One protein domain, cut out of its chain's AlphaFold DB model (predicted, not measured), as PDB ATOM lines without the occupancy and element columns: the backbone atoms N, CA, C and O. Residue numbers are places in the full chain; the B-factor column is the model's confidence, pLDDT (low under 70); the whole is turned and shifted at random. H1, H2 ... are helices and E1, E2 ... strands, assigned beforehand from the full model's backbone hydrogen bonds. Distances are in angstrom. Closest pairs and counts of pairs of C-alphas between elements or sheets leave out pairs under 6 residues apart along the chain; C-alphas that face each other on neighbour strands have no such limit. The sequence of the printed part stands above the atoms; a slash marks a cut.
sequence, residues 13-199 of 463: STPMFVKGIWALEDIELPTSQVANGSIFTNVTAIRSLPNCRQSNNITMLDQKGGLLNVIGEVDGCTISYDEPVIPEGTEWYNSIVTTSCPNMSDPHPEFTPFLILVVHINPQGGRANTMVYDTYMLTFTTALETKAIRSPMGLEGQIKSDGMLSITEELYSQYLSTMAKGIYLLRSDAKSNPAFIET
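This is residues 13 to 199 of the 463 residues of an uncharacterized protein of Sphaerobolus stellatus (strain SS14) (UniProt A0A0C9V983). A small sandwich of two crossed three-stranded sheets, E4 E5 E6 and E7 E8 E9, has a long helix, H3, which grazes the second sheet with residues 181 to 183 and reaches away to H1 and H2 at its far end. Two small strand pairs complete the picture: E1 with E3 near the last residues of H3, and E2 with E10 far out at the other end of the longest axis from H2. The printed part has 187 residues, with named elements in the order E1 to E9, H1, H2, H3, E10; the sheets are antiparallel and the class is mixed, helices and strands. It is loose, with a radius of gyration of the C-alphas of 20.5 A and spans of 62 by 47 by 36 A.

E1, residues 22 to 24, is antiparallel to E3, residues 45 to 47, with N 23 and O 46 2.9 A apart. E2, residues 38 to 40, is antiparallel to E10, residues 196 to 198, with N 38 and O 198 3.4 A apart. E4, residues 57 to 63, E5, residues 67 to 74, and E6, residues 77 to 84, form a meander, each strand the antiparallel neighbour of the one before; N 61 and O 69 are 2.9 A apart, N 70 and O 81 2.8 A. E7, residues 91 to 97, E8, residues 114 to 120, and E9, residues 129 to 133, form a second meander, with N 94 and O 117 3.2 A apart and N 131 and O 118 3.2 A. The two sheets make a sandwich, two sheets face to face, their facing parts 9.8 A centre to centre and their strands at 48 degrees. H1, residues 140 to 150, and H2, residues 154 to 160, touch only at the corner, closest at the C-alphas of Ala 148 and Leu 155, 4.9 A. H3, residues 163 to 184, touches H1 with residues 164 to 171 alone, closest at the C-alphas of Leu 144 and Thr 168, 6.7 A, at a steep tilt of 48 degrees, opposite ways. H3 only grazes the sheet E7 E8 E9; the closest C-alphas of H3 and E7 are those of Gly 182 and Tyr 93, 6.3 A. In H1, H2 and H3 every O i to N i+4 pair is within hydrogen-bond range.

E1 begins at C-alpha 22, (182.013, 270.433, 184.894). E5 is 22.5 A long and E6 23.3 A. H3 is 31.1 A long, from C-alpha 163 at (177.062, 258.082, 215.040) to C-alpha 184. E10 ends at C-alpha 198, (197.485, 263.586, 165.869).

The two C-alphas farthest apart are those of Glu 156 and Thr 199, 62.6 A. The printed part has no cut. The links E1 to E2, E7 to E8 and H3 to E10 are long. The mean pLDDT of the printed part is 71.2; 81 residues are under 70, among them residues 125 to 139 and 180 to 199.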
ATOM      1  N   SER A  13     189.224 264.153 197.821       75.31
ATOM      2  CA  SER A  13     189.765 264.644 196.556       75.31
ATOM      3  C   SER A  13     188.702 264.570 195.464       75.31
ATOM      4  O   SER A  13     188.069 263.528 195.275       75.31
ATOM      5  N   THR A  14     188.528 265.655 194.711       73.56
ATOM      6  CA  THR A  14     187.629 265.672 193.554       73.56
ATOM      7  C   THR A  14     188.024 264.567 192.566       73.56
ATOM      8  O   THR A  14     189.204 264.498 192.204       73.56
ATOM      9  N   PRO A  15     187.084 263.721 192.106       75.19
ATOM     10  CA  PRO A  15     187.380 262.683 191.122       75.19
ATOM     11  C   PRO A  15     187.997 263.279 189.851       75.19
ATOM     12  O   PRO A  15     187.665 264.402 189.476       75.19
ATOM     13  N   MET A  16     188.861 262.530 189.155       77.19
ATOM     14  CA  MET A  16     189.597 263.055 187.989       77.19
ATOM     15  C   MET A  16     188.694 263.528 186.837       77.19
ATOM     16  O   MET A  16     189.098 264.411 186.079       77.19
ATOM     17  N   PHE A  17     187.476 262.986 186.747       78.44
ATOM     18  CA  PHE A  17     186.457 263.371 185.770       78.44
ATOM     19  C   PHE A  17     185.738 264.693 186.107       78.44
ATOM     20  O   PHE A  17     185.004 265.224 185.277       78.44
ATOM     21  N   VAL A  18     185.945 265.266 187.299       78.75
ATOM     22  CA  VAL A  18     185.371 266.564 187.683       78.75
ATOM     23  C   VAL A  18     186.412 267.669 187.511       78.75
ATOM     24  O   VAL A  18     187.471 267.660 188.142       78.75
ATOM     25  N   LYS A  19     186.099 268.670 186.684       77.56
ATOM     26  CA  LYS A  19     186.919 269.873 186.477       77.56
ATOM     27  C   LYS A  19     186.104 271.119 186.812       77.56
ATOM     28  O   LYS A  19     185.393 271.679 185.979       77.56
ATOM     29  N   GLY A  20     186.211 271.569 188.061       83.75
ATOM     30  CA  GLY A  20     185.442 272.711 188.560       83.75
ATOM     31  C   GLY A  20     183.950 272.381 188.663       83.75
ATOM     32  O   GLY A  20     183.571 271.495 189.420       83.75
ATOM     33  N   ILE A  21     183.112 273.096 187.908       74.31
ATOM     34  CA  ILE A  21     181.652 272.869 187.837       74.31
ATOM     35  C   ILE A  21     181.239 271.899 186.720       74.31
ATOM     36  O   ILE A  21     180.045 271.715 186.476       74.31
ATOM     37  N   TRP A  22     182.222 271.324 186.024       77.75
ATOM     38  CA  TRP A  22     182.013 270.433 184.894       77.75
ATOM     39  C   TRP A  22     182.330 268.991 185.255       77.75
ATOM     40  O   TRP A  22     183.344 268.683 185.884       77.75
ATOM     41  N   ALA A  23     181.434 268.135 184.804       78.62
ATOM     42  CA  ALA A  23     181.466 266.693 184.848       78.62
ATOM     43  C   ALA A  23     181.820 266.201 183.437       78.62
ATOM     44  O   ALA A  23     181.034 266.409 182.516       78.62
ATOM     45  N   LEU A  24     183.007 265.626 183.244       80.12
ATOM     46  CA  LEU A  24     183.466 265.114 181.948       80.12
ATOM     47  C   LEU A  24     183.227 263.604 181.866       80.12
ATOM     48  O   LEU A  24     183.423 262.894 182.850       80.12
ATOM     49  N   GLU A  25     182.814 263.123 180.697       79.00
ATOM     50  CA  GLU A  25     182.783 261.690 180.388       79.00
ATOM     51  C   GLU A  25     184.203 261.096 180.445       79.00
ATOM     52  O   GLU A  25     185.174 261.757 180.060       79.00
ATOM     53  N   ASP A  26     184.331 259.866 180.951       75.00
ATOM     54  CA  ASP A  26     185.622 259.176 180.975       75.00
ATOM     55  C   ASP A  26     185.973 258.701 179.561       75.00
ATOM     56  O   ASP A  26     185.157 258.083 178.875       75.00
ATOM     57  N   ILE A  27     187.185 259.010 179.108       77.94
ATOM     58  CA  ILE A  27     187.644 258.621 177.775       77.94
ATOM     59  C   ILE A  27     188.534 257.395 177.935       77.94
ATOM     60  O   ILE A  27     189.674 257.497 178.394       77.94
ATOM     61  N   GLU A  28     188.054 256.240 177.479       80.06
ATOM     62  CA  GLU A  28     188.910 255.066 177.345       80.06
ATOM     63  C   GLU A  28     189.928 255.290 176.218       80.06
ATOM     64  O   GLU A  28     189.616 255.255 175.025       80.06
ATOM     65  N   LEU A  29     191.179 255.546 176.600       78.00
ATOM     66  CA  LEU A  29     192.276 255.695 175.651       78.00
ATOM     67  C   LEU A  29     192.633 254.316 175.068       78.00
ATOM     68  O   LEU A  29     192.880 253.382 175.838       78.00
ATOM     69  N   PRO A  30     192.733 254.157 173.734       78.12
ATOM     70  CA  PRO A  30     193.154 252.898 173.132       78.12
ATOM     71  C   PRO A  30     194.619 252.616 173.492       78.12
ATOM     72  O   PRO A  30     195.554 253.125 172.874       78.12
ATOM     73  N   THR A  31     194.827 251.772 174.503       76.31
ATOM     74  CA  THR A  31     196.151 251.430 175.052       76.31
ATOM     75  C   THR A  31     197.048 250.686 174.061       76.31
ATOM     76  O   THR A  31     198.260 250.620 174.252       76.31
ATOM     77  N   SER A  32     196.481 250.145 172.981       77.19
ATOM     78  CA  SER A  32     197.190 249.313 172.010       77.19
ATOM     79  C   SER A  32     197.879 250.078 170.875       77.19
ATOM     80  O   SER A  32     198.646 249.457 170.140       77.19
ATOM     81  N   GLN A  33     197.639 251.388 170.696       62.16
ATOM     82  CA  GLN A  33     198.065 252.077 169.463       62.16
ATOM     83  C   GLN A  33     198.902 253.351 169.625       62.16
ATOM     84  O   GLN A  33     199.493 253.782 168.635       62.16
ATOM     85  N   VAL A  34     199.033 253.952 170.813       54.41
ATOM     86  CA  VAL A  34     199.734 255.247 170.926       54.41
ATOM     87  C   VAL A  34     200.560 255.345 172.208       54.41
ATOM     88  O   VAL A  34     200.039 255.649 173.274       54.41
ATOM     89  N   ALA A  35     201.877 255.131 172.102       62.22
ATOM     90  CA  ALA A  35     202.807 255.372 173.210       62.22
ATOM     91  C   ALA A  35     203.200 256.857 173.356       62.22
ATOM     92  O   ALA A  35     203.679 257.240 174.414       62.22
ATOM     93  N   ASN A  36     203.014 257.684 172.314       69.00
ATOM     94  CA  ASN A  36     203.381 259.108 172.299       69.00
ATOM     95  C   ASN A  36     202.502 259.890 171.301       69.00
ATOM     96  O   ASN A  36     202.807 259.944 170.109       69.00
ATOM     97  N   GLY A  37     201.405 260.489 171.766       69.44
ATOM     98  CA  GLY A  37     200.526 261.319 170.935       69.44
ATOM     99  C   GLY A  37     199.534 262.128 171.768       69.44
ATOM    100  O   GLY A  37     199.335 261.840 172.946       69.44
ATOM    101  N   SER A  38     198.931 263.146 171.153       69.25
ATOM    102  CA  SER A  38     197.813 263.899 171.725       69.25
ATOM    103  C   SER A  38     196.518 263.444 171.062       69.25
ATOM    104  O   SER A  38     196.461 263.331 169.838       69.25
ATOM    105  N   ILE A  39     195.483 263.185 171.859       73.25
ATOM    106  CA  ILE A  39     194.162 262.794 171.361       73.25
ATOM    107  C   ILE A  39     193.226 263.987 171.516       73.25
ATOM    108  O   ILE A  39     193.090 264.530 172.612       73.25
ATOM    109  N   PHE A  40     192.585 264.375 170.415       78.06
ATOM    110  CA  PHE A  40     191.499 265.345 170.417       78.06
ATOM    111  C   PHE A  40     190.195 264.580 170.195       78.06
ATOM    112  O   PHE A  40     190.005 263.939 169.160       78.06
ATOM    113  N   THR A  41     189.312 264.615 171.188       76.56
ATOM    114  CA  THR A  41     187.983 264.008 171.103       76.56
ATOM    115  C   THR A  41     186.940 264.992 171.610       76.56
ATOM    116  O   THR A  41     187.188 265.738 172.561       76.56
ATOM    117  N   ASN A  42     185.782 265.004 170.955       75.25
ATOM    118  CA  ASN A  42     184.636 265.761 171.428       75.25
ATOM    119  C   ASN A  42     184.050 265.012 172.622       75.25
ATOM    120  O   ASN A  42     183.532 263.908 172.465       75.25
ATOM    121  N   VAL A  43     184.156 265.612 173.804       76.75
ATOM    122  CA  VAL A  43     183.547 265.094 175.029       76.75
ATOM    123  C   VAL A  43     182.243 265.809 175.312       76.75
ATOM    124  O   VAL A  43     182.145 267.028 175.158       76.75
ATOM    125  N   THR A  44     181.261 265.055 175.789       75.25
ATOM    126  CA  THR A  44     180.081 265.651 176.404       75.25
ATOM    127  C   THR A  44     180.455 266.048 177.827       75.25
ATOM    128  O   THR A  44     180.958 265.232 178.601       75.25
ATOM    129  N   ALA A  45     180.249 267.317 178.171       74.62
ATOM    130  CA  ALA A  45     180.460 267.813 179.523       74.62
ATOM    131  C   ALA A  45     179.119 268.233 180.121       74.62
ATOM    132  O   ALA A  45     178.368 268.995 179.516       74.62
ATOM    133  N   ILE A  46     178.827 267.756 181.326       71.12
ATOM    134  CA  ILE A  46     177.615 268.114 182.058       71.12
ATOM    135  C   ILE A  46     177.969 269.234 183.036       71.12
ATOM    136  O   ILE A  46     178.892 269.117 183.845       71.12
ATOM    137  N   ARG A  47     177.234 270.345 182.975       70.38
ATOM    138  CA  ARG A  47     177.344 271.434 183.949       70.38
ATOM    139  C   ARG A  47     176.175 271.364 184.911       70.38
ATOM    140  O   ARG A  47     175.036 271.576 184.512       70.38
ATOM    141  N   SER A  48     176.458 271.144 186.189       66.81
ATOM    142  CA  SER A  48     175.435 271.319 187.219       66.81
ATOM    143  C   SER A  48     175.310 272.808 187.542       66.81
ATOM    144  O   SER A  48     176.276 273.446 187.972       66.81
ATOM    145  N   LEU A  49     174.129 273.381 187.307       65.06
ATOM    146  CA  LEU A  49     173.781 274.712 187.792       65.06
ATOM    147  C   LEU A  49     173.089 274.580 189.156       65.06
ATOM    148  O   LEU A  49     172.337 273.637 189.375       65.06
ATOM    149  N   PRO A  50     173.305 275.513 190.095       51.72
ATOM    150  CA  PRO A  50     172.693 275.445 191.423       51.72
ATOM    151  C   PRO A  50     171.175 275.725 191.438       51.72
ATOM    152  O   PRO A  50     170.565 275.612 192.496       51.72
ATOM    153  N   ASN A  51     170.572 276.083 190.297       60.09
ATOM    154  CA  ASN A  51     169.194 276.577 190.185       60.09
ATOM    155  C   ASN A  51     168.267 275.596 189.450       60.09
ATOM    156  O   ASN A  51     167.542 275.992 188.540       60.09
ATOM    157  N   CYS A  52     168.306 274.318 189.807       63.25
ATOM    158  CA  CYS A  52     167.452 273.327 189.163       63.25
ATOM    159  C   CYS A  52     165.993 273.431 189.625       63.25
ATOM    160  O   CYS A  52     165.721 273.793 190.777       63.25
ATOM    161  N   ARG A  53     165.049 273.106 188.734       64.25
ATOM    162  CA  ARG A  53     163.617 273.336 188.956       64.25
ATOM    163  C   ARG A  53     162.800 272.062 188.750       64.25
ATOM    164  O   ARG A  53     162.797 271.477 187.677       64.25
ATOM    165  N   GLN A  54     162.074 271.631 189.781       65.50
ATOM    166  CA  GLN A  54     161.211 270.454 189.669       65.50
ATOM    167  C   GLN A  54     160.167 270.642 188.556       65.50
ATOM    168  O   GLN A  54     159.591 271.721 188.425       65.50
ATOM    169  N   SER A  55     159.911 269.576 187.787       73.62
ATOM    170  CA  SER A  55     158.823 269.539 186.804       73.62
ATOM    171  C   SER A  55     157.497 269.911 187.468       73.62
ATOM    172  O   SER A  55     157.158 269.364 188.520       73.62
ATOM    173  N   ASN A  56     156.739 270.818 186.850       78.75
ATOM    174  CA  ASN A  56     155.460 271.287 187.390       78.75
ATOM    175  C   ASN A  56     154.417 270.167 187.394       78.75
ATOM    176  O   ASN A  56     153.548 270.113 188.263       78.75
ATOM    177  N   ASN A  57     154.510 269.274 186.409       81.62
ATOM    178  CA  ASN A  57     153.630 268.133 186.271       81.62
ATOM    179  C   ASN A  57     154.429 266.928 185.776       81.62
ATOM    180  O   ASN A  57     155.303 267.063 184.920       81.62
ATOM    181  N   ILE A  58     154.162 265.756 186.344       80.81
ATOM    182  CA  ILE A  58     154.731 264.489 185.891       80.81
ATOM    183  C   ILE A  58     153.564 263.522 185.776       80.81
ATOM    184  O   ILE A  58     152.940 263.169 186.779       80.81
ATOM    185  N   THR A  59     153.275 263.072 184.563       84.44
ATOM    186  CA  THR A  59     152.242 262.070 184.317       84.44
ATOM    187  C   THR A  59     152.878 260.825 183.725       84.44
ATOM    188  O   THR A  59     153.438 260.872 182.632       84.44
ATOM    189  N   MET A  60     152.776 259.705 184.444       77.75
ATOM    190  CA  MET A  60     152.968 258.381 183.858       77.75
ATOM    191  C   MET A  60     151.653 257.906 183.271       77.75
ATOM    192  O   MET A  60     150.649 257.812 183.983       77.75
ATOM    193  N   LEU A  61     151.680 257.562 181.995       82.19
ATOM    194  CA  LEU A  61     150.595 256.862 181.335       82.19
ATOM    195  C   LEU A  61     151.084 255.450 181.034       82.19
ATOM    196  O   LEU A  61     152.023 255.252 180.264       82.19
ATOM    197  N   ASP A  62     150.446 254.474 181.672       75.94
ATOM    198  CA  ASP A  62     150.626 253.070 181.321       75.94
ATOM    199  C   ASP A  62     149.974 252.853 179.950       75.94
ATOM    200  O   ASP A  62     148.742 252.912 179.818       75.94
ATOM    201  N   GLN A  63     150.782 252.716 178.896       73.44
ATOM    202  CA  GLN A  63     150.238 252.448 177.575       73.44
ATOM    203  C   GLN A  63     149.935 250.956 177.447       73.44
ATOM    204  O   GLN A  63     150.775 250.081 177.673       73.44
ATOM    205  N   LYS A  64     148.713 250.657 176.989       64.19
ATOM    206  CA  LYS A  64     148.341 249.316 176.527       64.19
ATOM    207  C   LYS A  64     149.310 248.890 175.423       64.19
ATOM    208  O   LYS A  64     149.211 249.377 174.302       64.19
ATOM    209  N   GLY A  65     150.223 247.981 175.744       77.62
ATOM    210  CA  GLY A  65     151.282 247.557 174.825       77.62
ATOM    211  C   GLY A  65     152.629 247.297 175.488       77.62
ATOM    212  O   GLY A  65     153.545 246.858 174.803       77.62
ATOM    213  N   GLY A  66     152.754 247.523 176.800       80.38
ATOM    214  CA  GLY A  66     154.020 247.305 177.491       80.38
ATOM    215  C   GLY A  66     155.029 248.414 177.203       80.38
ATOM    216  O   GLY A  66     156.224 248.145 177.171       80.38
ATOM    217  N   LEU A  67     154.556 249.643 176.985       81.25
ATOM    218  CA  LEU A  67     155.377 250.848 176.915       81.25
ATOM    219  C   LEU A  67     154.960 251.771 178.068       81.25
ATOM    220  O   LEU A  67     153.770 252.011 178.286       81.25
ATOM    221  N   LEU A  68     155.931 252.270 178.821       84.19
ATOM    222  CA  LEU A  68     155.726 253.289 179.839       84.19
ATOM    223  C   LEU A  68     155.931 254.654 179.182       84.19
ATOM    224  O   LEU A  68     157.057 254.983 178.812       84.19
ATOM    225  N   ASN A  69     154.864 255.450 179.061       85.12
ATOM    226  CA  ASN A  69     154.997 256.836 178.629       85.12
ATOM    227  C   ASN A  69     155.143 257.735 179.858       85.12
ATOM    228  O   ASN A  69     154.232 257.833 180.690       85.12
ATOM    229  N   VAL A  70     156.293 258.387 179.977       84.00
ATOM    230  CA  VAL A  70     156.548 259.405 180.992       84.00
ATOM    231  C   VAL A  70     156.497 260.772 180.336       84.00
ATOM    232  O   VAL A  70     157.287 261.072 179.444       84.00
ATOM    233  N   ILE A  71     155.590 261.618 180.816       83.81
ATOM    234  CA  ILE A  71     155.455 263.000 180.366       83.81
ATOM    235  C   ILE A  71     155.817 263.927 181.527       83.81
ATOM    236  O   ILE A  71     155.206 263.854 182.595       83.81
ATOM    237  N   GLY A  72     156.811 264.788 181.323       84.62
ATOM    238  CA  GLY A  72     157.185 265.876 182.228       84.62
ATOM    239  C   GLY A  72     156.911 267.236 181.591       84.62
ATOM    240  O   GLY A  72     157.055 267.390 180.381       84.62
ATOM    241  N   GLU A  73     156.524 268.230 182.387       84.00
ATOM    242  CA  GLU A  73     156.323 269.609 181.931       84.00
ATOM    243  C   GLU A  73     157.177 270.592 182.741       84.00
ATOM    244  O   GLU A  73     156.979 270.771 183.948       84.00
ATOM    245  N   VAL A  74     158.100 271.276 182.061       79.62
ATOM    246  CA  VAL A  74     158.982 272.298 182.643       79.62
ATOM    247  C   VAL A  74     158.790 273.599 181.872       79.62
ATOM    248  O   VAL A  74     159.048 273.652 180.675       79.62
ATOM    249  N   ASP A  75     158.305 274.647 182.545       80.31
ATOM    250  CA  ASP A  75     158.102 275.986 181.961       80.31
ATOM    251  C   ASP A  75     157.314 275.991 180.631       80.31
ATOM    252  O   ASP A  75     157.630 276.710 179.684       80.31
ATOM    253  N   GLY A  76     156.261 275.166 180.560       83.81
ATOM    254  CA  GLY A  76     155.415 275.023 179.371       83.81
ATOM    255  C   GLY A  76     156.046 274.199 178.244       83.81
ATOM    256  O   GLY A  76     155.483 274.123 177.154       83.81
ATOM    257  N   CYS A  77     157.207 273.584 178.484       83.56
ATOM    258  CA  CYS A  77     157.794 272.584 177.607       83.56
ATOM    259  C   CYS A  77     157.428 271.184 178.091       83.56
ATOM    260  O   CYS A  77     157.832 270.762 179.176       83.56
ATOM    261  N   THR A  78     156.661 270.464 177.278       85.69
ATOM    262  CA  THR A  78     156.272 269.084 177.554       85.69
ATOM    263  C   THR A  78     157.269 268.129 176.907       85.69
ATOM    264  O   THR A  78     157.435 268.123 175.689       85.69
ATOM    265  N   ILE A  79     157.918 267.308 177.724       83.12
ATOM    266  CA  ILE A  79     158.860 266.272 177.308       83.12
ATOM    267  C   ILE A  79     158.158 264.935 177.530       83.12
ATOM    268  O   ILE A  79     157.811 264.609 178.663       83.12
ATOM    269  N   SER A  80     157.913 264.184 176.457       85.38
ATOM    270  CA  SER A  80     157.342 262.836 176.519       85.38
ATOM    271  C   SER A  80     158.394 261.821 176.110       85.38
ATOM    272  O   SER A  80     159.175 262.060 175.187       85.38
ATOM    273  N   TYR A  81     158.406 260.702 176.816       83.44
ATOM    274  CA  TYR A  81     159.313 259.608 176.563       83.44
ATOM    275  C   TYR A  81     158.587 258.273 176.677       83.44
ATOM    276  O   TYR A  81     157.961 258.002 177.701       83.44
ATOM    277  N   ASP A  82     158.687 257.458 175.629       84.75
ATOM    278  CA  ASP A  82     158.122 256.114 175.561       84.75
ATOM    279  C   ASP A  82     159.251 255.090 175.710       84.75
ATOM    280  O   ASP A  82     160.115 255.007 174.838       84.75
ATOM    281  N   GLU A  83     159.227 254.290 176.779       82.25
ATOM    282  CA  GLU A  83     160.204 253.212 176.989       82.25
ATOM    283  C   GLU A  83     159.520 251.849 177.131       82.25
ATOM    284  O   GLU A  83     158.456 251.766 177.753       82.25
ATOM    285  N   PRO A  84     160.092 250.754 176.593       82.12
ATOM    286  CA  PRO A  84     159.620 249.404 176.878       82.12
ATOM    287  C   PRO A  84     159.538 249.118 178.377       82.12
ATOM    288  O   PRO A  84     160.412 249.486 179.161       82.12
ATOM    289  N   VAL A  85     158.467 248.427 178.769       74.38
ATOM    290  CA  VAL A  85     158.207 248.026 180.149       74.38
ATOM    291  C   VAL A  85     159.373 247.202 180.666       74.38
ATOM    292  O   VAL A  85     159.746 246.160 180.125       74.38
ATOM    293  N   ILE A  86     159.938 247.720 181.745       72.88
ATOM    294  CA  ILE A  86     161.121 247.188 182.390       72.88
ATOM    295  C   ILE A  86     160.671 246.088 183.366       72.88
ATOM    296  O   ILE A  86     159.684 246.285 184.083       72.88
ATOM    297  N   PRO A  87     161.342 244.921 183.410       75.44
ATOM    298  CA  PRO A  87     160.993 243.850 184.340       75.44
ATOM    299  C   PRO A  87     161.056 244.304 185.807       75.44
ATOM    300  O   PRO A  87     161.926 245.084 186.202       75.44
ATOM    301  N   GLU A  88     160.132 243.788 186.622       74.19
ATOM    302  CA  GLU A  88     160.019 244.115 188.048       74.19
ATOM    303  C   GLU A  88     161.341 243.907 188.808       74.19
ATOM    304  O   GLU A  88     162.087 242.959 188.557       74.19
ATOM    305  N   GLY A  89     161.620 244.793 189.770       69.56
ATOM    306  CA  GLY A  89     162.803 244.701 190.634       69.56
ATOM    307  C   GLY A  89     164.099 245.235 190.020       69.56
ATOM    308  O   GLY A  89     165.165 245.037 190.602       69.56
ATOM    309  N   THR A  90     164.029 245.916 188.875       69.12
ATOM    310  CA  THR A  90     165.178 246.618 188.296       69.12
ATOM    311  C   THR A  90     165.070 248.124 188.527       69.12
ATOM    312  O   THR A  90     164.010 248.733 188.378       69.12
ATOM    313  N   GLU A  91     166.183 248.726 188.939       66.31
ATOM    314  CA  GLU A  91     166.347 250.176 188.929       66.31
ATOM    315  C   GLU A  91     166.791 250.600 187.538       66.31
ATOM    316  O   GLU A  91     167.700 249.992 186.961       66.31
ATOM    317  N   TRP A  92     166.169 251.650 187.011       65.88
ATOM    318  CA  TRP A  92     166.506 252.147 185.691       65.88
ATOM    319  C   TRP A  92     166.765 253.646 185.701       65.88
ATOM    320  O   TRP A  92     166.040 254.432 186.319       65.88
ATOM    321  N   TYR A  93     167.834 254.007 185.000       68.94
ATOM    322  CA  TYR A  93     168.354 255.356 184.894       68.94
ATOM    323  C   TYR A  93     168.506 255.656 183.411       68.94
ATOM    324  O   TYR A  93     169.261 254.966 182.724       68.94
ATOM    325  N   ASN A  94     167.801 256.672 182.926       68.88
ATOM    326  CA  ASN A  94     168.037 257.194 181.590       68.88
ATOM    327  C   ASN A  94     167.990 258.716 181.595       68.88
ATOM    328  O   ASN A  94     167.330 259.339 182.431       68.88
ATOM    329  N   SER A  95     168.707 259.317 180.657       68.94
ATOM    330  CA  SER A  95     168.651 260.749 180.420       68.94
ATOM    331  C   SER A  95     168.413 261.002 178.947       68.94
ATOM    332  O   SER A  95     169.067 260.393 178.101       68.94
ATOM    333  N   ILE A  96     167.516 261.932 178.648       68.00
ATOM    334  CA  ILE A  96     167.268 262.371 177.281       68.00
ATOM    335  C   ILE A  96     167.514 263.861 177.168       68.00
ATOM    336  O   ILE A  96     167.009 264.673 177.951       68.00
ATOM    337  N   VAL A  97     168.289 264.208 176.145       66.50
ATOM    338  CA  VAL A  97     168.466 265.583 175.699       66.50
ATOM    339  C   VAL A  97     167.295 265.901 174.779       66.50
ATOM    340  O   VAL A  97     167.161 265.313 173.706       66.50
ATOM    341  N   THR A  98     166.415 266.803 175.209       65.56
ATOM    342  CA  THR A  98     165.282 267.215 174.372       65.56
ATOM    343  C   THR A  98     165.758 268.321 173.443       65.56
ATOM    344  O   THR A  98     166.255 269.348 173.894       65.56
ATOM    345  N   THR A  99     165.631 268.121 172.133       60.84
ATOM    346  CA  THR A  99     166.289 268.981 171.141       60.84
ATOM    347  C   THR A  99     165.599 270.318 170.883       60.84
ATOM    348  O   THR A  99     166.180 271.152 170.197       60.84
ATOM    349  N   SER A 100     164.401 270.588 171.414       62.97
ATOM    350  CA  SER A 100     163.829 271.943 171.331       62.97
ATOM    351  C   SER A 100     162.634 272.163 172.261       62.97
ATOM    352  O   SER A 100     161.551 271.631 172.044       62.97
ATOM    353  N   CYS A 101     162.815 273.023 173.261       76.50
ATOM    354  CA  CYS A 101     161.713 273.715 173.924       76.50
ATOM    355  C   CYS A 101     161.550 275.081 173.233       76.50
ATOM    356  O   CYS A 101     162.366 275.970 173.477       76.50
ATOM    357  N   PRO A 102     160.544 275.284 172.359       71.88
ATOM    358  CA  PRO A 102     160.460 276.468 171.491       71.88
ATOM    359  C   PRO A 102     160.278 277.798 172.240       71.88
ATOM    360  O   PRO A 102     160.474 278.856 171.652       71.88
ATOM    361  N   ASN A 103     159.934 277.750 173.531       69.88
ATOM    362  CA  ASN A 103     159.682 278.926 174.366       69.88
ATOM    363  C   ASN A 103     160.814 279.249 175.354       69.88
ATOM    364  O   ASN A 103     160.628 280.105 176.219       69.88
ATOM    365  N   MET A 104     161.979 278.599 175.263       65.88
ATOM    366  CA  MET A 104     163.117 279.022 176.078       65.88
ATOM    367  C   MET A 104     163.647 280.361 175.565       65.88
ATOM    368  O   MET A 104     164.164 280.474 174.460       65.88
ATOM    369  N   SER A 105     163.498 281.392 176.393       59.97
ATOM    370  CA  SER A 105     163.927 282.766 176.114       59.97
ATOM    371  C   SER A 105     165.448 282.951 176.078       59.97
ATOM    372  O   SER A 105     165.905 284.064 175.827       59.97
ATOM    373  N   ASP A 106     166.223 281.896 176.345       56.88
ATOM    374  CA  ASP A 106     167.681 281.922 176.293       56.88
ATOM    375  C   ASP A 106     168.178 281.231 175.004       56.88
ATOM    376  O   ASP A 106     168.091 280.009 174.883       56.88
ATOM    377  N   PRO A 107     168.656 281.991 174.001       49.22
ATOM    378  CA  PRO A 107     168.989 281.483 172.672       49.22
ATOM    379  C   PRO A 107     170.360 280.791 172.594       49.22
ATOM    380  O   PRO A 107     170.893 280.650 171.496       49.22
ATOM    381  N   HIS A 108     170.967 280.389 173.715       59.59
ATOM    382  CA  HIS A 108     172.272 279.726 173.702       59.59
ATOM    383  C   HIS A 108     172.096 278.220 173.428       59.59
ATOM    384  O   HIS A 108     171.696 277.483 174.331       59.59
ATOM    385  N   PRO A 109     172.430 277.719 172.220       58.06
ATOM    386  CA  PRO A 109     172.257 276.306 171.861       58.06
ATOM    387  C   PRO A 109     173.145 275.356 172.684       58.06
ATOM    388  O   PRO A 109     172.972 274.145 172.626       58.06
ATOM    389  N   GLU A 110     174.091 275.899 173.452       56.69
ATOM    390  CA  GLU A 110     175.029 275.156 174.299       56.69
ATOM    391  C   GLU A 110     174.429 274.734 175.653       56.69
ATOM    392  O   GLU A 110     175.034 273.941 176.371       56.69
ATOM    393  N   PHE A 111     173.239 275.234 176.010       57.06
ATOM    394  CA  PHE A 111     172.566 274.926 177.276       57.06
ATOM    395  C   PHE A 111     171.129 274.456 177.040       57.06
ATOM    396  O   PHE A 111     170.167 275.076 177.488       57.06
ATOM    397  N   THR A 112     170.966 273.340 176.328       62.62
ATOM    398  CA  THR A 112     169.661 272.677 176.224       62.62
ATOM    399  C   THR A 112     169.343 271.940 177.528       62.62
ATOM    400  O   THR A 112     170.194 271.177 178.000       62.62
ATOM    401  N   PRO A 113     168.146 272.114 178.114       63.22
ATOM    402  CA  PRO A 113     167.741 271.337 179.277       63.22
ATOM    403  C   PRO A 113     167.741 269.849 178.920       63.22
ATOM    404  O   PRO A 113     167.330 269.449 177.826       63.22
ATOM    405  N   PHE A 114     168.190 269.018 179.853       65.19
ATOM    406  CA  PHE A 114     168.116 267.569 179.729       65.19
ATOM    407  C   PHE A 114     167.294 267.016 180.885       65.19
ATOM    408  O   PHE A 114     167.348 267.521 182.006       65.19
ATOM    409  N   LEU A 115     166.492 265.999 180.597       67.75
ATOM    410  CA  LEU A 115     165.613 265.380 181.576       67.75
ATOM    411  C   LEU A 115     166.263 264.088 182.063       67.75
ATOM    412  O   LEU A 115     166.572 263.210 181.257       67.75
ATOM    413  N   ILE A 116     166.463 263.977 183.378       71.12
ATOM    414  CA  ILE A 116     166.911 262.737 184.011       71.12
ATOM    415  C   ILE A 116     165.689 262.021 184.572       71.12
ATOM    416  O   ILE A 116     164.984 262.537 185.446       71.12
ATOM    417  N   LEU A 117     165.457 260.814 184.071       68.31
ATOM    418  CA  LEU A 117     164.387 259.943 184.509       68.31
ATOM    419  C   LEU A 117     164.963 258.836 185.395       68.31
ATOM    420  O   LEU A 117     165.752 258.007 184.941       68.31
ATOM    421  N   VAL A 118     164.539 258.816 186.659       71.00
ATOM    422  CA  VAL A 118     164.837 257.722 187.590       71.00
ATOM    423  C   VAL A 118     163.537 257.006 187.915       71.00
ATOM    424  O   VAL A 118     162.649 257.580 188.557       71.00
ATOM    425  N   VAL A 119     163.425 255.758 187.463       68.44
ATOM    426  CA  VAL A 119     162.262 254.903 187.718       68.44
ATOM    427  C   VAL A 119     162.676 253.804 188.686       68.44
ATOM    428  O   VAL A 119     163.564 253.004 188.393       68.44
ATOM    429  N   HIS A 120     162.007 253.749 189.836       67.81
ATOM    430  CA  HIS A 120     162.120 252.625 190.759       67.81
ATOM    431  C   HIS A 120     160.797 251.852 190.785       67.81
ATOM    432  O   HIS A 120     159.788 252.333 191.316       67.81
ATOM    433  N   ILE A 121     160.802 250.639 190.226       66.81
ATOM    434  CA  ILE A 121     159.639 249.746 190.200       66.81
ATOM    435  C   ILE A 121     159.686 248.856 191.443       66.81
ATOM    436  O   ILE A 121     160.582 248.028 191.602       66.81
ATOM    437  N   ASN A 122     158.719 249.028 192.347       65.75
ATOM    438  CA  ASN A 122     158.621 248.188 193.536       65.75
ATOM    439  C   ASN A 122     158.241 246.747 193.125       65.75
ATOM    440  O   ASN A 122     157.243 246.581 192.421       65.75
ATOM    441  N   PRO A 123     158.957 245.707 193.596       65.00
ATOM    442  CA  PRO A 123     158.645 244.304 193.300       65.00
ATOM    443  C   PRO A 123     157.266 243.828 193.795       65.00
ATOM    444  O   PRO A 123     156.858 242.717 193.487       65.00
ATOM    445  N   GLN A 124     156.535 244.625 194.579       75.19
ATOM    446  CA  GLN A 124     155.184 244.283 195.043       75.19
ATOM    447  C   GLN A 124     154.053 244.755 194.107       75.19
ATOM    448  O   GLN A 124     152.906 244.848 194.541       75.19
ATOM    449  N   GLY A 125     154.353 245.111 192.851       58.72
ATOM    450  CA  GLY A 125     153.353 245.610 191.891       58.72
ATOM    451  C   GLY A 125     152.731 246.959 192.286       58.72
ATOM    452  O   GLY A 125     151.699 247.371 191.755       58.72
ATOM    453  N   GLY A 126     153.337 247.652 193.254       55.62
ATOM    454  CA  GLY A 126     152.928 248.975 193.709       55.62
ATOM    455  C   GLY A 126     153.569 250.066 192.859       55.62
ATOM    456  O   GLY A 126     154.760 249.983 192.565       55.62
ATOM    457  N   ARG A 127     152.761 251.073 192.489       52.03
ATOM    458  CA  ARG A 127     153.099 252.252 191.662       52.03
ATOM    459  C   ARG A 127     154.591 252.610 191.685       52.03
ATOM    460  O   ARG A 127     155.146 252.875 192.750       52.03
ATOM    461  N   ALA A 128     155.194 252.663 190.496       50.34
ATOM    462  CA  ALA A 128     156.536 253.190 190.299       50.34
ATOM    463  C   ALA A 128     156.601 254.621 190.853       50.34
ATOM    464  O   ALA A 128     155.843 255.499 190.434       50.34
ATOM    465  N   ASN A 129     157.485 254.844 191.821       46.91
ATOM    466  CA  ASN A 129     157.825 256.195 192.226       46.91
ATOM    467  C   ASN A 129     158.860 256.675 191.225       46.91
ATOM    468  O   ASN A 129     160.020 256.265 191.261       46.91
ATOM    469  N   THR A 130     158.410 257.508 190.306       45.41
ATOM    470  CA  THR A 130     159.275 258.097 189.301       45.41
ATOM    471  C   THR A 130     159.543 259.519 189.722       45.41
ATOM    472  O   THR A 130     158.617 260.309 189.916       45.41
ATOM    473  N   MET A 131     160.814 259.837 189.906       46.47
ATOM    474  CA  MET A 131     161.213 261.181 190.271       46.47
ATOM    475  C   MET A 131     161.949 261.773 189.079       46.47
ATOM    476  O   MET A 131     163.081 261.401 188.783       46.47
ATOM    477  N   VAL A 132     161.253 262.655 188.359       45.50
ATOM    478  CA  VAL A 132     161.880 263.531 187.369       45.50
ATOM    479  C   VAL A 132     162.567 264.625 188.166       45.50
ATOM    480  O   VAL A 132     161.904 265.474 188.767       45.50
ATOM    481  N   TYR A 133     163.890 264.560 188.226       50.34
ATOM    482  CA  TYR A 133     164.672 265.629 188.809       50.34
ATOM    483  C   TYR A 133     165.300 266.446 187.689       50.34
ATOM    484  O   TYR A 133     166.121 265.942 186.927       50.34
ATOM    485  N   ASP A 134     164.991 267.730 187.684       44.72
ATOM    486  CA  ASP A 134     166.032 268.729 187.505       44.72
ATOM    487  C   ASP A 134     166.603 268.945 188.926       44.72
ATOM    488  O   ASP A 134     165.859 269.131 189.891       44.72
ATOM    489  N   THR A 135     167.898 268.753 189.144       47.62
ATOM    490  CA  THR A 135     168.437 268.159 190.393       47.62
ATOM    491  C   THR A 135     169.033 269.147 191.431       47.62
ATOM    492  O   THR A 135     169.775 270.036 191.054       47.62
ATOM    493  N   TYR A 136     168.883 269.108 192.773       43.72
ATOM    494  CA  TYR A 136     168.428 268.136 193.792       43.72
ATOM    495  C   TYR A 136     168.001 268.855 195.095       43.72
ATOM    496  O   TYR A 136     168.665 269.822 195.465       43.72
ATOM    497  N   MET A 137     167.054 268.280 195.868       43.31
ATOM    498  CA  MET A 137     167.134 268.086 197.346       43.31
ATOM    499  C   MET A 137     165.787 267.602 197.941       43.31
ATOM    500  O   MET A 137     164.969 268.429 198.323       43.31
ATOM    501  N   LEU A 138     165.543 266.285 198.073       44.16
ATOM    502  CA  LEU A 138     164.537 265.797 199.054       44.16
ATOM    503  C   LEU A 138     164.682 264.329 199.518       44.16
ATOM    504  O   LEU A 138     164.052 263.939 200.492       44.16
ATOM    505  N   THR A 139     165.514 263.493 198.892       61.72
ATOM    506  CA  THR A 139     165.615 262.051 199.228       61.72
ATOM    507  C   THR A 139     166.683 261.684 200.260       61.72
ATOM    508  O   THR A 139     166.728 260.544 200.714       61.72
ATOM    509  N   PHE A 140     167.529 262.628 200.676       72.88
ATOM    510  CA  PHE A 140     168.593 262.339 201.641       72.88
ATOM    511  C   PHE A 140     168.060 262.161 203.070       72.88
ATOM    512  O   PHE A 140     168.468 261.241 203.774       72.88
ATOM    513  N   THR A 141     167.108 262.996 203.489       71.88
ATOM    514  CA  THR A 141     166.554 262.996 204.853       71.88
ATOM    515  C   THR A 141     165.812 261.705 205.188       71.88
ATOM    516  O   THR A 141     166.026 261.141 206.257       71.88
ATOM    517  N   THR A 142     165.010 261.169 204.266       74.88
ATOM    518  CA  THR A 142     164.266 259.917 204.495       74.88
ATOM    519  C   THR A 142     165.185 258.694 204.552       74.88
ATOM    520  O   THR A 142     164.974 257.783 205.360       74.88
ATOM    521  N   ALA A 143     166.244 258.676 203.737       74.25
ATOM    522  CA  ALA A 143     167.258 257.626 203.765       74.25
ATOM    523  C   ALA A 143     168.090 257.672 205.059       74.25
ATOM    524  O   ALA A 143     168.361 256.626 205.655       74.25
ATOM    525  N   LEU A 144     168.423 258.880 205.529       82.75
ATOM    526  CA  LEU A 144     169.116 259.118 206.792       82.75
ATOM    527  C   LEU A 144     168.307 258.595 207.985       82.75
ATOM    528  O   LEU A 144     168.820 257.802 208.773       82.75
ATOM    529  N   GLU A 145     167.028 258.968 208.082       83.69
ATOM    530  CA  GLU A 145     166.135 258.512 209.155       83.69
ATOM    531  C   GLU A 145     165.972 256.989 209.149       83.69
ATOM    532  O   GLU A 145     166.099 256.340 210.187       83.69
ATOM    533  N   THR A 146     165.768 256.391 207.974       82.06
ATOM    534  CA  THR A 146     165.587 254.937 207.853       82.06
ATOM    535  C   THR A 146     166.839 254.169 208.286       82.06
ATOM    536  O   THR A 146     166.733 253.138 208.958       82.06
ATOM    537  N   LYS A 147     168.034 254.662 207.935       86.62
ATOM    538  CA  LYS A 147     169.305 254.028 208.318       86.62
ATOM    539  C   LYS A 147     169.609 254.217 209.803       86.62
ATOM    540  O   LYS A 147     170.046 253.271 210.455       86.62
ATOM    541  N   ALA A 148     169.289 255.382 210.359       87.94
ATOM    542  CA  ALA A 148     169.430 255.653 211.786       87.94
ATOM    543  C   ALA A 148     168.473 254.807 212.649       87.94
ATOM    544  O   ALA A 148     168.887 254.289 213.684       87.94
ATOM    545  N   ILE A 149     167.230 254.579 212.207       90.19
ATOM    546  CA  ILE A 149     166.262 253.709 212.903       90.19
ATOM    547  C   ILE A 149     166.710 252.239 212.894       90.19
ATOM    548  O   ILE A 149     166.499 251.530 213.874       90.19
ATOM    549  N   ARG A 150     167.338 251.774 211.807       88.38
ATOM    550  CA  ARG A 150     167.826 250.387 211.676       88.38
ATOM    551  C   ARG A 150     169.160 250.121 212.374       88.38
ATOM    552  O   ARG A 150     169.556 248.962 212.483       88.38
ATOM    553  N   SER A 151     169.858 251.161 212.821       91.62
ATOM    554  CA  SER A 151     171.095 251.002 213.578       91.62
ATOM    555  C   SER A 151     170.823 250.287 214.911       91.62
ATOM    556  O   SER A 151     169.811 250.578 215.551       91.62
ATOM    557  N   PRO A 152     171.716 249.398 215.392       93.44
ATOM    558  CA  PRO A 152     171.534 248.683 216.662       93.44
ATOM    559  C   PRO A 152     171.376 249.604 217.885       93.44
ATOM    560  O   PRO A 152     170.891 249.160 218.921       93.44
ATOM    561  N   MET A 153     171.761 250.881 217.775       92.44
ATOM    562  CA  MET A 153     171.610 251.884 218.838       92.44
ATOM    563  C   MET A 153     170.309 252.704 218.734       92.44
ATOM    564  O   MET A 153     170.021 253.503 219.625       92.44
ATOM    565  N   GLY A 154     169.529 252.526 217.661       90.75
ATOM    566  CA  GLY A 154     168.364 253.349 217.332       90.75
ATOM    567  C   GLY A 154     168.713 254.816 217.038       90.75
ATOM    568  O   GLY A 154     169.841 255.267 217.242       90.75
ATOM    569  N   LEU A 155     167.723 255.589 216.584       89.31
ATOM    570  CA  LEU A 155     167.906 257.003 216.226       89.31
ATOM    571  C   LEU A 155     168.439 257.837 217.405       89.31
ATOM    572  O   LEU A 155     169.374 258.617 217.248       89.31
ATOM    573  N   GLU A 156     167.884 257.642 218.602       91.06
ATOM    574  CA  GLU A 156     168.285 258.421 219.778       91.06
ATOM    575  C   GLU A 156     169.693 258.060 220.279       91.06
ATOM    576  O   GLU A 156     170.436 258.936 220.727       91.06
ATOM    577  N   GLY A 157     170.096 256.790 220.162       89.88
ATOM    578  CA  GLY A 157     171.459 256.373 220.485       89.88
ATOM    579  C   GLY A 157     172.482 256.958 219.514       89.88
ATOM    580  O   GLY A 157     173.532 257.417 219.949       89.88
ATOM    581  N   GLN A 158     172.139 257.032 218.225       89.94
ATOM    582  CA  GLN A 158     172.988 257.618 217.180       89.94
ATOM    583  C   GLN A 158     173.180 259.133 217.333       89.94
ATOM    584  O   GLN A 158     174.254 259.643 217.022       89.94
ATOM    585  N   ILE A 159     172.172 259.849 217.847       89.94
ATOM    586  CA  ILE A 159     172.284 261.280 218.180       89.94
ATOM    587  C   ILE A 159     173.222 261.494 219.375       89.94
ATOM    588  O   ILE A 159     173.983 262.456 219.391       89.94
ATOM    589  N   LYS A 160     173.192 260.605 220.377       90.69
ATOM    590  CA  LYS A 160     174.033 260.724 221.582       90.69
ATOM    591  C   LYS A 160     175.490 260.307 221.364       90.69
ATOM    592  O   LYS A 160     176.339 260.718 222.147       90.69
ATOM    593  N   SER A 161     175.774 259.477 220.362       89.69
ATOM    594  CA  SER A 161     177.093 258.863 220.158       89.69
ATOM    595  C   SER A 161     177.873 259.410 218.958       89.69
ATOM    596  O   SER A 161     178.734 258.696 218.448       89.69
ATOM    597  N   ASP A 162     177.520 260.591 218.437       87.12
ATOM    598  CA  ASP A 162     178.025 261.152 217.166       87.12
ATOM    599  C   ASP A 162     177.886 260.214 215.945       87.12
ATOM    600  O   ASP A 162     178.395 260.488 214.857       87.12
ATOM    601  N   GLY A 163     177.151 259.108 216.076       87.12
ATOM    602  CA  GLY A 163     177.062 258.082 215.040       87.12
ATOM    603  C   GLY A 163     176.227 258.526 213.834       87.12
ATOM    604  O   GLY A 163     176.426 258.031 212.724       87.12
ATOM    605  N   MET A 164     175.388 259.554 214.010       88.81
ATOM    606  CA  MET A 164     174.739 260.250 212.898       88.81
ATOM    607  C   MET A 164     175.746 260.771 211.872       88.81
ATOM    608  O   MET A 164     175.440 260.727 210.683       88.81
ATOM    609  N   LEU A 165     176.943 261.209 212.282       84.94
ATOM    610  CA  LEU A 165     177.970 261.670 211.345       84.94
ATOM    611  C   LEU A 165     178.474 260.519 210.467       84.94
ATOM    612  O   LEU A 165     178.501 260.659 209.249       84.94
ATOM    613  N   SER A 166     178.772 259.364 211.066       81.56
ATOM    614  CA  SER A 166     179.227 258.171 210.338       81.56
ATOM    615  C   SER A 166     178.150 257.624 209.392       81.56
ATOM    616  O   SER A 166     178.436 257.295 208.242       81.56
ATOM    617  N   ILE A 167     176.885 257.607 209.830       86.06
ATOM    618  CA  ILE A 167     175.746 257.224 208.982       86.06
ATOM    619  C   ILE A 167     175.576 258.207 207.817       86.06
ATOM    620  O   ILE A 167     175.338 257.779 206.687       86.06
ATOM    621  N   THR A 168     175.701 259.512 208.087       85.44
ATOM    622  CA  THR A 168     175.634 260.571 207.071       85.44
ATOM    623  C   THR A 168     176.755 260.389 206.059       85.44
ATOM    624  O   THR A 168     176.482 260.402 204.867       85.44
ATOM    625  N   GLU A 169     177.988 260.168 206.509       83.31
ATOM    626  CA  GLU A 169     179.159 259.966 205.655       83.31
ATOM    627  C   GLU A 169     178.985 258.758 204.728       83.31
ATOM    628  O   GLU A 169     179.181 258.869 203.517       83.31
ATOM    629  N   GLU A 170     178.529 257.627 205.267       82.69
ATOM    630  CA  GLU A 170     178.306 256.410 204.488       82.69
ATOM    631  C   GLU A 170     177.187 256.593 203.449       82.69
ATOM    632  O   GLU A 170     177.364 256.272 202.273       82.69
ATOM    633  N   LEU A 171     176.038 257.149 203.857       80.94
ATOM    634  CA  LEU A 171     174.920 257.437 202.949       80.94
ATOM    635  C   LEU A 171     175.299 258.452 201.882       80.94
ATOM    636  O   LEU A 171     174.880 258.322 200.735       80.94
ATOM    637  N   TYR A 172     176.073 259.461 202.254       78.69
ATOM    638  CA  TYR A 172     176.489 260.514 201.351       78.69
ATOM    639  C   TYR A 172     177.503 260.002 200.329       78.69
ATOM    640  O   TYR A 172     177.365 260.287 199.143       78.69
ATOM    641  N   SER A 173     178.461 259.174 200.752       72.94
ATOM    642  CA  SER A 173     179.408 258.507 199.854       72.94
ATOM    643  C   SER A 173     178.691 257.559 198.888       72.94
ATOM    644  O   SER A 173     178.905 257.617 197.675       72.94
ATOM    645  N   GLN A 174     177.745 256.759 199.395       73.19
ATOM    646  CA  GLN A 174     176.932 255.879 198.561       73.19
ATOM    647  C   GLN A 174     176.091 256.686 197.564       73.19
ATOM    648  O   GLN A 174     176.136 256.406 196.369       73.19
ATOM    649  N   TYR A 175     175.409 257.736 198.023       75.88
ATOM    650  CA  TYR A 175     174.625 258.632 197.175       75.88
ATOM    651  C   TYR A 175     175.475 259.288 196.085       75.88
ATOM    652  O   TYR A 175     175.079 259.275 194.923       75.88
ATOM    653  N   LEU A 176     176.658 259.807 196.427       73.69
ATOM    654  CA  LEU A 176     177.573 260.398 195.451       73.69
ATOM    655  C   LEU A 176     178.094 259.377 194.447       73.69
ATOM    656  O   LEU A 176     178.192 259.707 193.269       73.69
ATOM    657  N   SER A 177     178.387 258.148 194.872       70.00
ATOM    658  CA  SER A 177     178.841 257.097 193.959       70.00
ATOM    659  C   SER A 177     177.739 256.649 192.994       70.00
ATOM    660  O   SER A 177     178.003 256.508 191.802       70.00
ATOM    661  N   THR A 178     176.494 256.505 193.462       67.69
ATOM    662  CA  THR A 178     175.347 256.158 192.611       67.69
ATOM    663  C   THR A 178     174.990 257.309 191.674       67.69
ATOM    664  O   THR A 178     174.748 257.080 190.492       67.69
ATOM    665  N   MET A 179     175.039 258.552 192.166       71.00
ATOM    666  CA  MET A 179     174.868 259.750 191.343       71.00
ATOM    667  C   MET A 179     175.923 259.852 190.263       71.00
ATOM    668  O   MET A 179     175.595 260.070 189.102       71.00
ATOM    669  N   ALA A 180     177.187 259.660 190.634       68.00
ATOM    670  CA  ALA A 180     178.261 259.641 189.669       68.00
ATOM    671  C   ALA A 180     178.000 258.539 188.633       68.00
ATOM    672  O   ALA A 180     177.982 258.796 187.436       68.00
ATOM    673  N   LYS A 181     177.670 257.322 189.061       61.09
ATOM    674  CA  LYS A 181     177.409 256.230 188.126       61.09
ATOM    675  C   LYS A 181     176.259 256.533 187.151       61.09
ATOM    676  O   LYS A 181     176.398 256.237 185.973       61.09
ATOM    677  N   GLY A 182     175.164 257.133 187.620       61.38
ATOM    678  CA  GLY A 182     174.002 257.457 186.784       61.38
ATOM    679  C   GLY A 182     174.203 258.651 185.846       61.38
ATOM    680  O   GLY A 182     173.627 258.670 184.765       61.38
ATOM    681  N   ILE A 183     175.020 259.632 186.238       59.25
ATOM    682  CA  ILE A 183     175.292 260.830 185.427       59.25
ATOM    683  C   ILE A 183     176.436 260.581 184.435       59.25
ATOM    684  O   ILE A 183     176.400 261.100 183.323       59.25
ATOM    685  N   TYR A 184     177.448 259.799 184.821       53.09
ATOM    686  CA  TYR A 184     178.664 259.614 184.021       53.09
ATOM    687  C   TYR A 184     178.650 258.365 183.135       53.09
ATOM    688  O   TYR A 184     179.371 258.343 182.146       53.09
ATOM    689  N   LEU A 185     177.851 257.334 183.442       56.53
ATOM    690  CA  LEU A 185     177.714 256.155 182.575       56.53
ATOM    691  C   LEU A 185     176.439 256.249 181.743       56.53
ATOM    692  O   LEU A 185     175.558 255.390 181.831       56.53
ATOM    693  N   LEU A 186     176.345 257.281 180.911       56.91
ATOM    694  CA  LEU A 186     175.431 257.196 179.786       56.91
ATOM    695  C   LEU A 186     175.985 256.132 178.850       56.91
ATOM    696  O   LEU A 186     177.101 256.242 178.347       56.91
ATOM    697  N   ARG A 187     175.220 255.054 178.665       47.75
ATOM    698  CA  ARG A 187     175.540 254.027 177.681       47.75
ATOM    699  C   ARG A 187     175.372 254.681 176.317       47.75
ATOM    700  O   ARG A 187     174.271 254.771 175.786       47.75
ATOM    701  N   SER A 188     176.459 255.261 175.825       46.84
ATOM    702  CA  SER A 188     176.481 255.924 174.538       46.84
ATOM    703  C   SER A 188     176.394 254.846 173.464       46.84
ATOM    704  O   SER A 188     177.397 254.329 172.980       46.84
ATOM    705  N   ASP A 189     175.167 254.500 173.080       51.91
ATOM    706  CA  ASP A 189     174.884 253.734 171.863       51.91
ATOM    707  C   ASP A 189     175.161 254.589 170.601       51.91
ATOM    708  O   ASP A 189     174.924 254.167 169.463       51.91
ATOM    709  N   ALA A 190     175.691 255.810 170.783       49.47
ATOM    710  CA  ALA A 190     176.120 256.699 169.723       49.47
ATOM    711  C   ALA A 190     177.362 256.124 169.033       49.47
ATOM    712  O   ALA A 190     178.503 256.317 169.446       49.47
ATOM    713  N   LYS A 191     177.092 255.397 167.948       50.47
ATOM    714  CA  LYS A 191     177.919 255.214 166.747       50.47
ATOM    715  C   LYS A 191     179.188 256.091 166.769       50.47
ATOM    716  O   LYS A 191     179.137 257.249 166.377       50.47
ATOM    717  N   SER A 192     180.280 255.500 167.265       50.91
ATOM    718  CA  SER A 192     181.628 256.058 167.465       50.91
ATOM    719  C   SER A 192     181.874 257.431 166.825       50.91
ATOM    720  O   SER A 192     182.042 257.530 165.604       50.91
ATOM    721  N   ASN A 193     181.965 258.478 167.644       54.12
ATOM    722  CA  ASN A 193     182.483 259.761 167.177       54.12
ATOM    723  C   ASN A 193     183.923 259.563 166.661       54.12
ATOM    724  O   ASN A 193     184.728 258.929 167.348       54.12
ATOM    725  N   PRO A 194     184.269 260.056 165.457       57.25
ATOM    726  CA  PRO A 194     185.613 259.906 164.920       57.25
ATOM    727  C   PRO A 194     186.598 260.709 165.777       57.25
ATOM    728  O   PRO A 194     186.602 261.937 165.755       57.25
ATOM    729  N   ALA A 195     187.431 260.011 166.548       55.91
ATOM    730  CA  ALA A 195     188.543 260.620 167.263       55.91
ATOM    731  C   ALA A 195     189.699 260.876 166.286       55.91
ATOM    732  O   ALA A 195     190.146 259.962 165.588       55.91
ATOM    733  N   PHE A 196     190.201 262.111 166.244       61.94
ATOM    734  CA  PHE A 196     191.392 262.448 165.469       61.94
ATOM    735  C   PHE A 196     192.628 262.246 166.348       61.94
ATOM    736  O   PHE A 196     192.810 262.909 167.371       61.94
ATOM    737  N   ILE A 197     193.479 261.300 165.953       57.25
ATOM    738  CA  ILE A 197     194.753 261.036 166.624       57.25
ATOM    739  C   ILE A 197     195.848 261.770 165.852       57.25
ATOM    740  O   ILE A 197     196.310 261.302 164.809       57.25
ATOM    741  N   GLU A 198     196.291 262.912 166.373       59.41
ATOM    742  CA  GLU A 198     197.485 263.586 165.869       59.41
ATOM    743  C   GLU A 198     198.716 263.028 166.590       59.41
ATOM    744  O   GLU A 198     198.944 263.241 167.784       59.41
ATOM    745  N   THR A 199     199.528 262.263 165.857       54.78
ATOM    746  CA  THR A 199     200.800 261.760 166.382       54.78
ATOM    747  C   THR A 199     201.899 262.781 166.113       54.78
ATOM    748  O   THR A 199     202.337 262.980 164.978       54.78
TER     749      THR A 199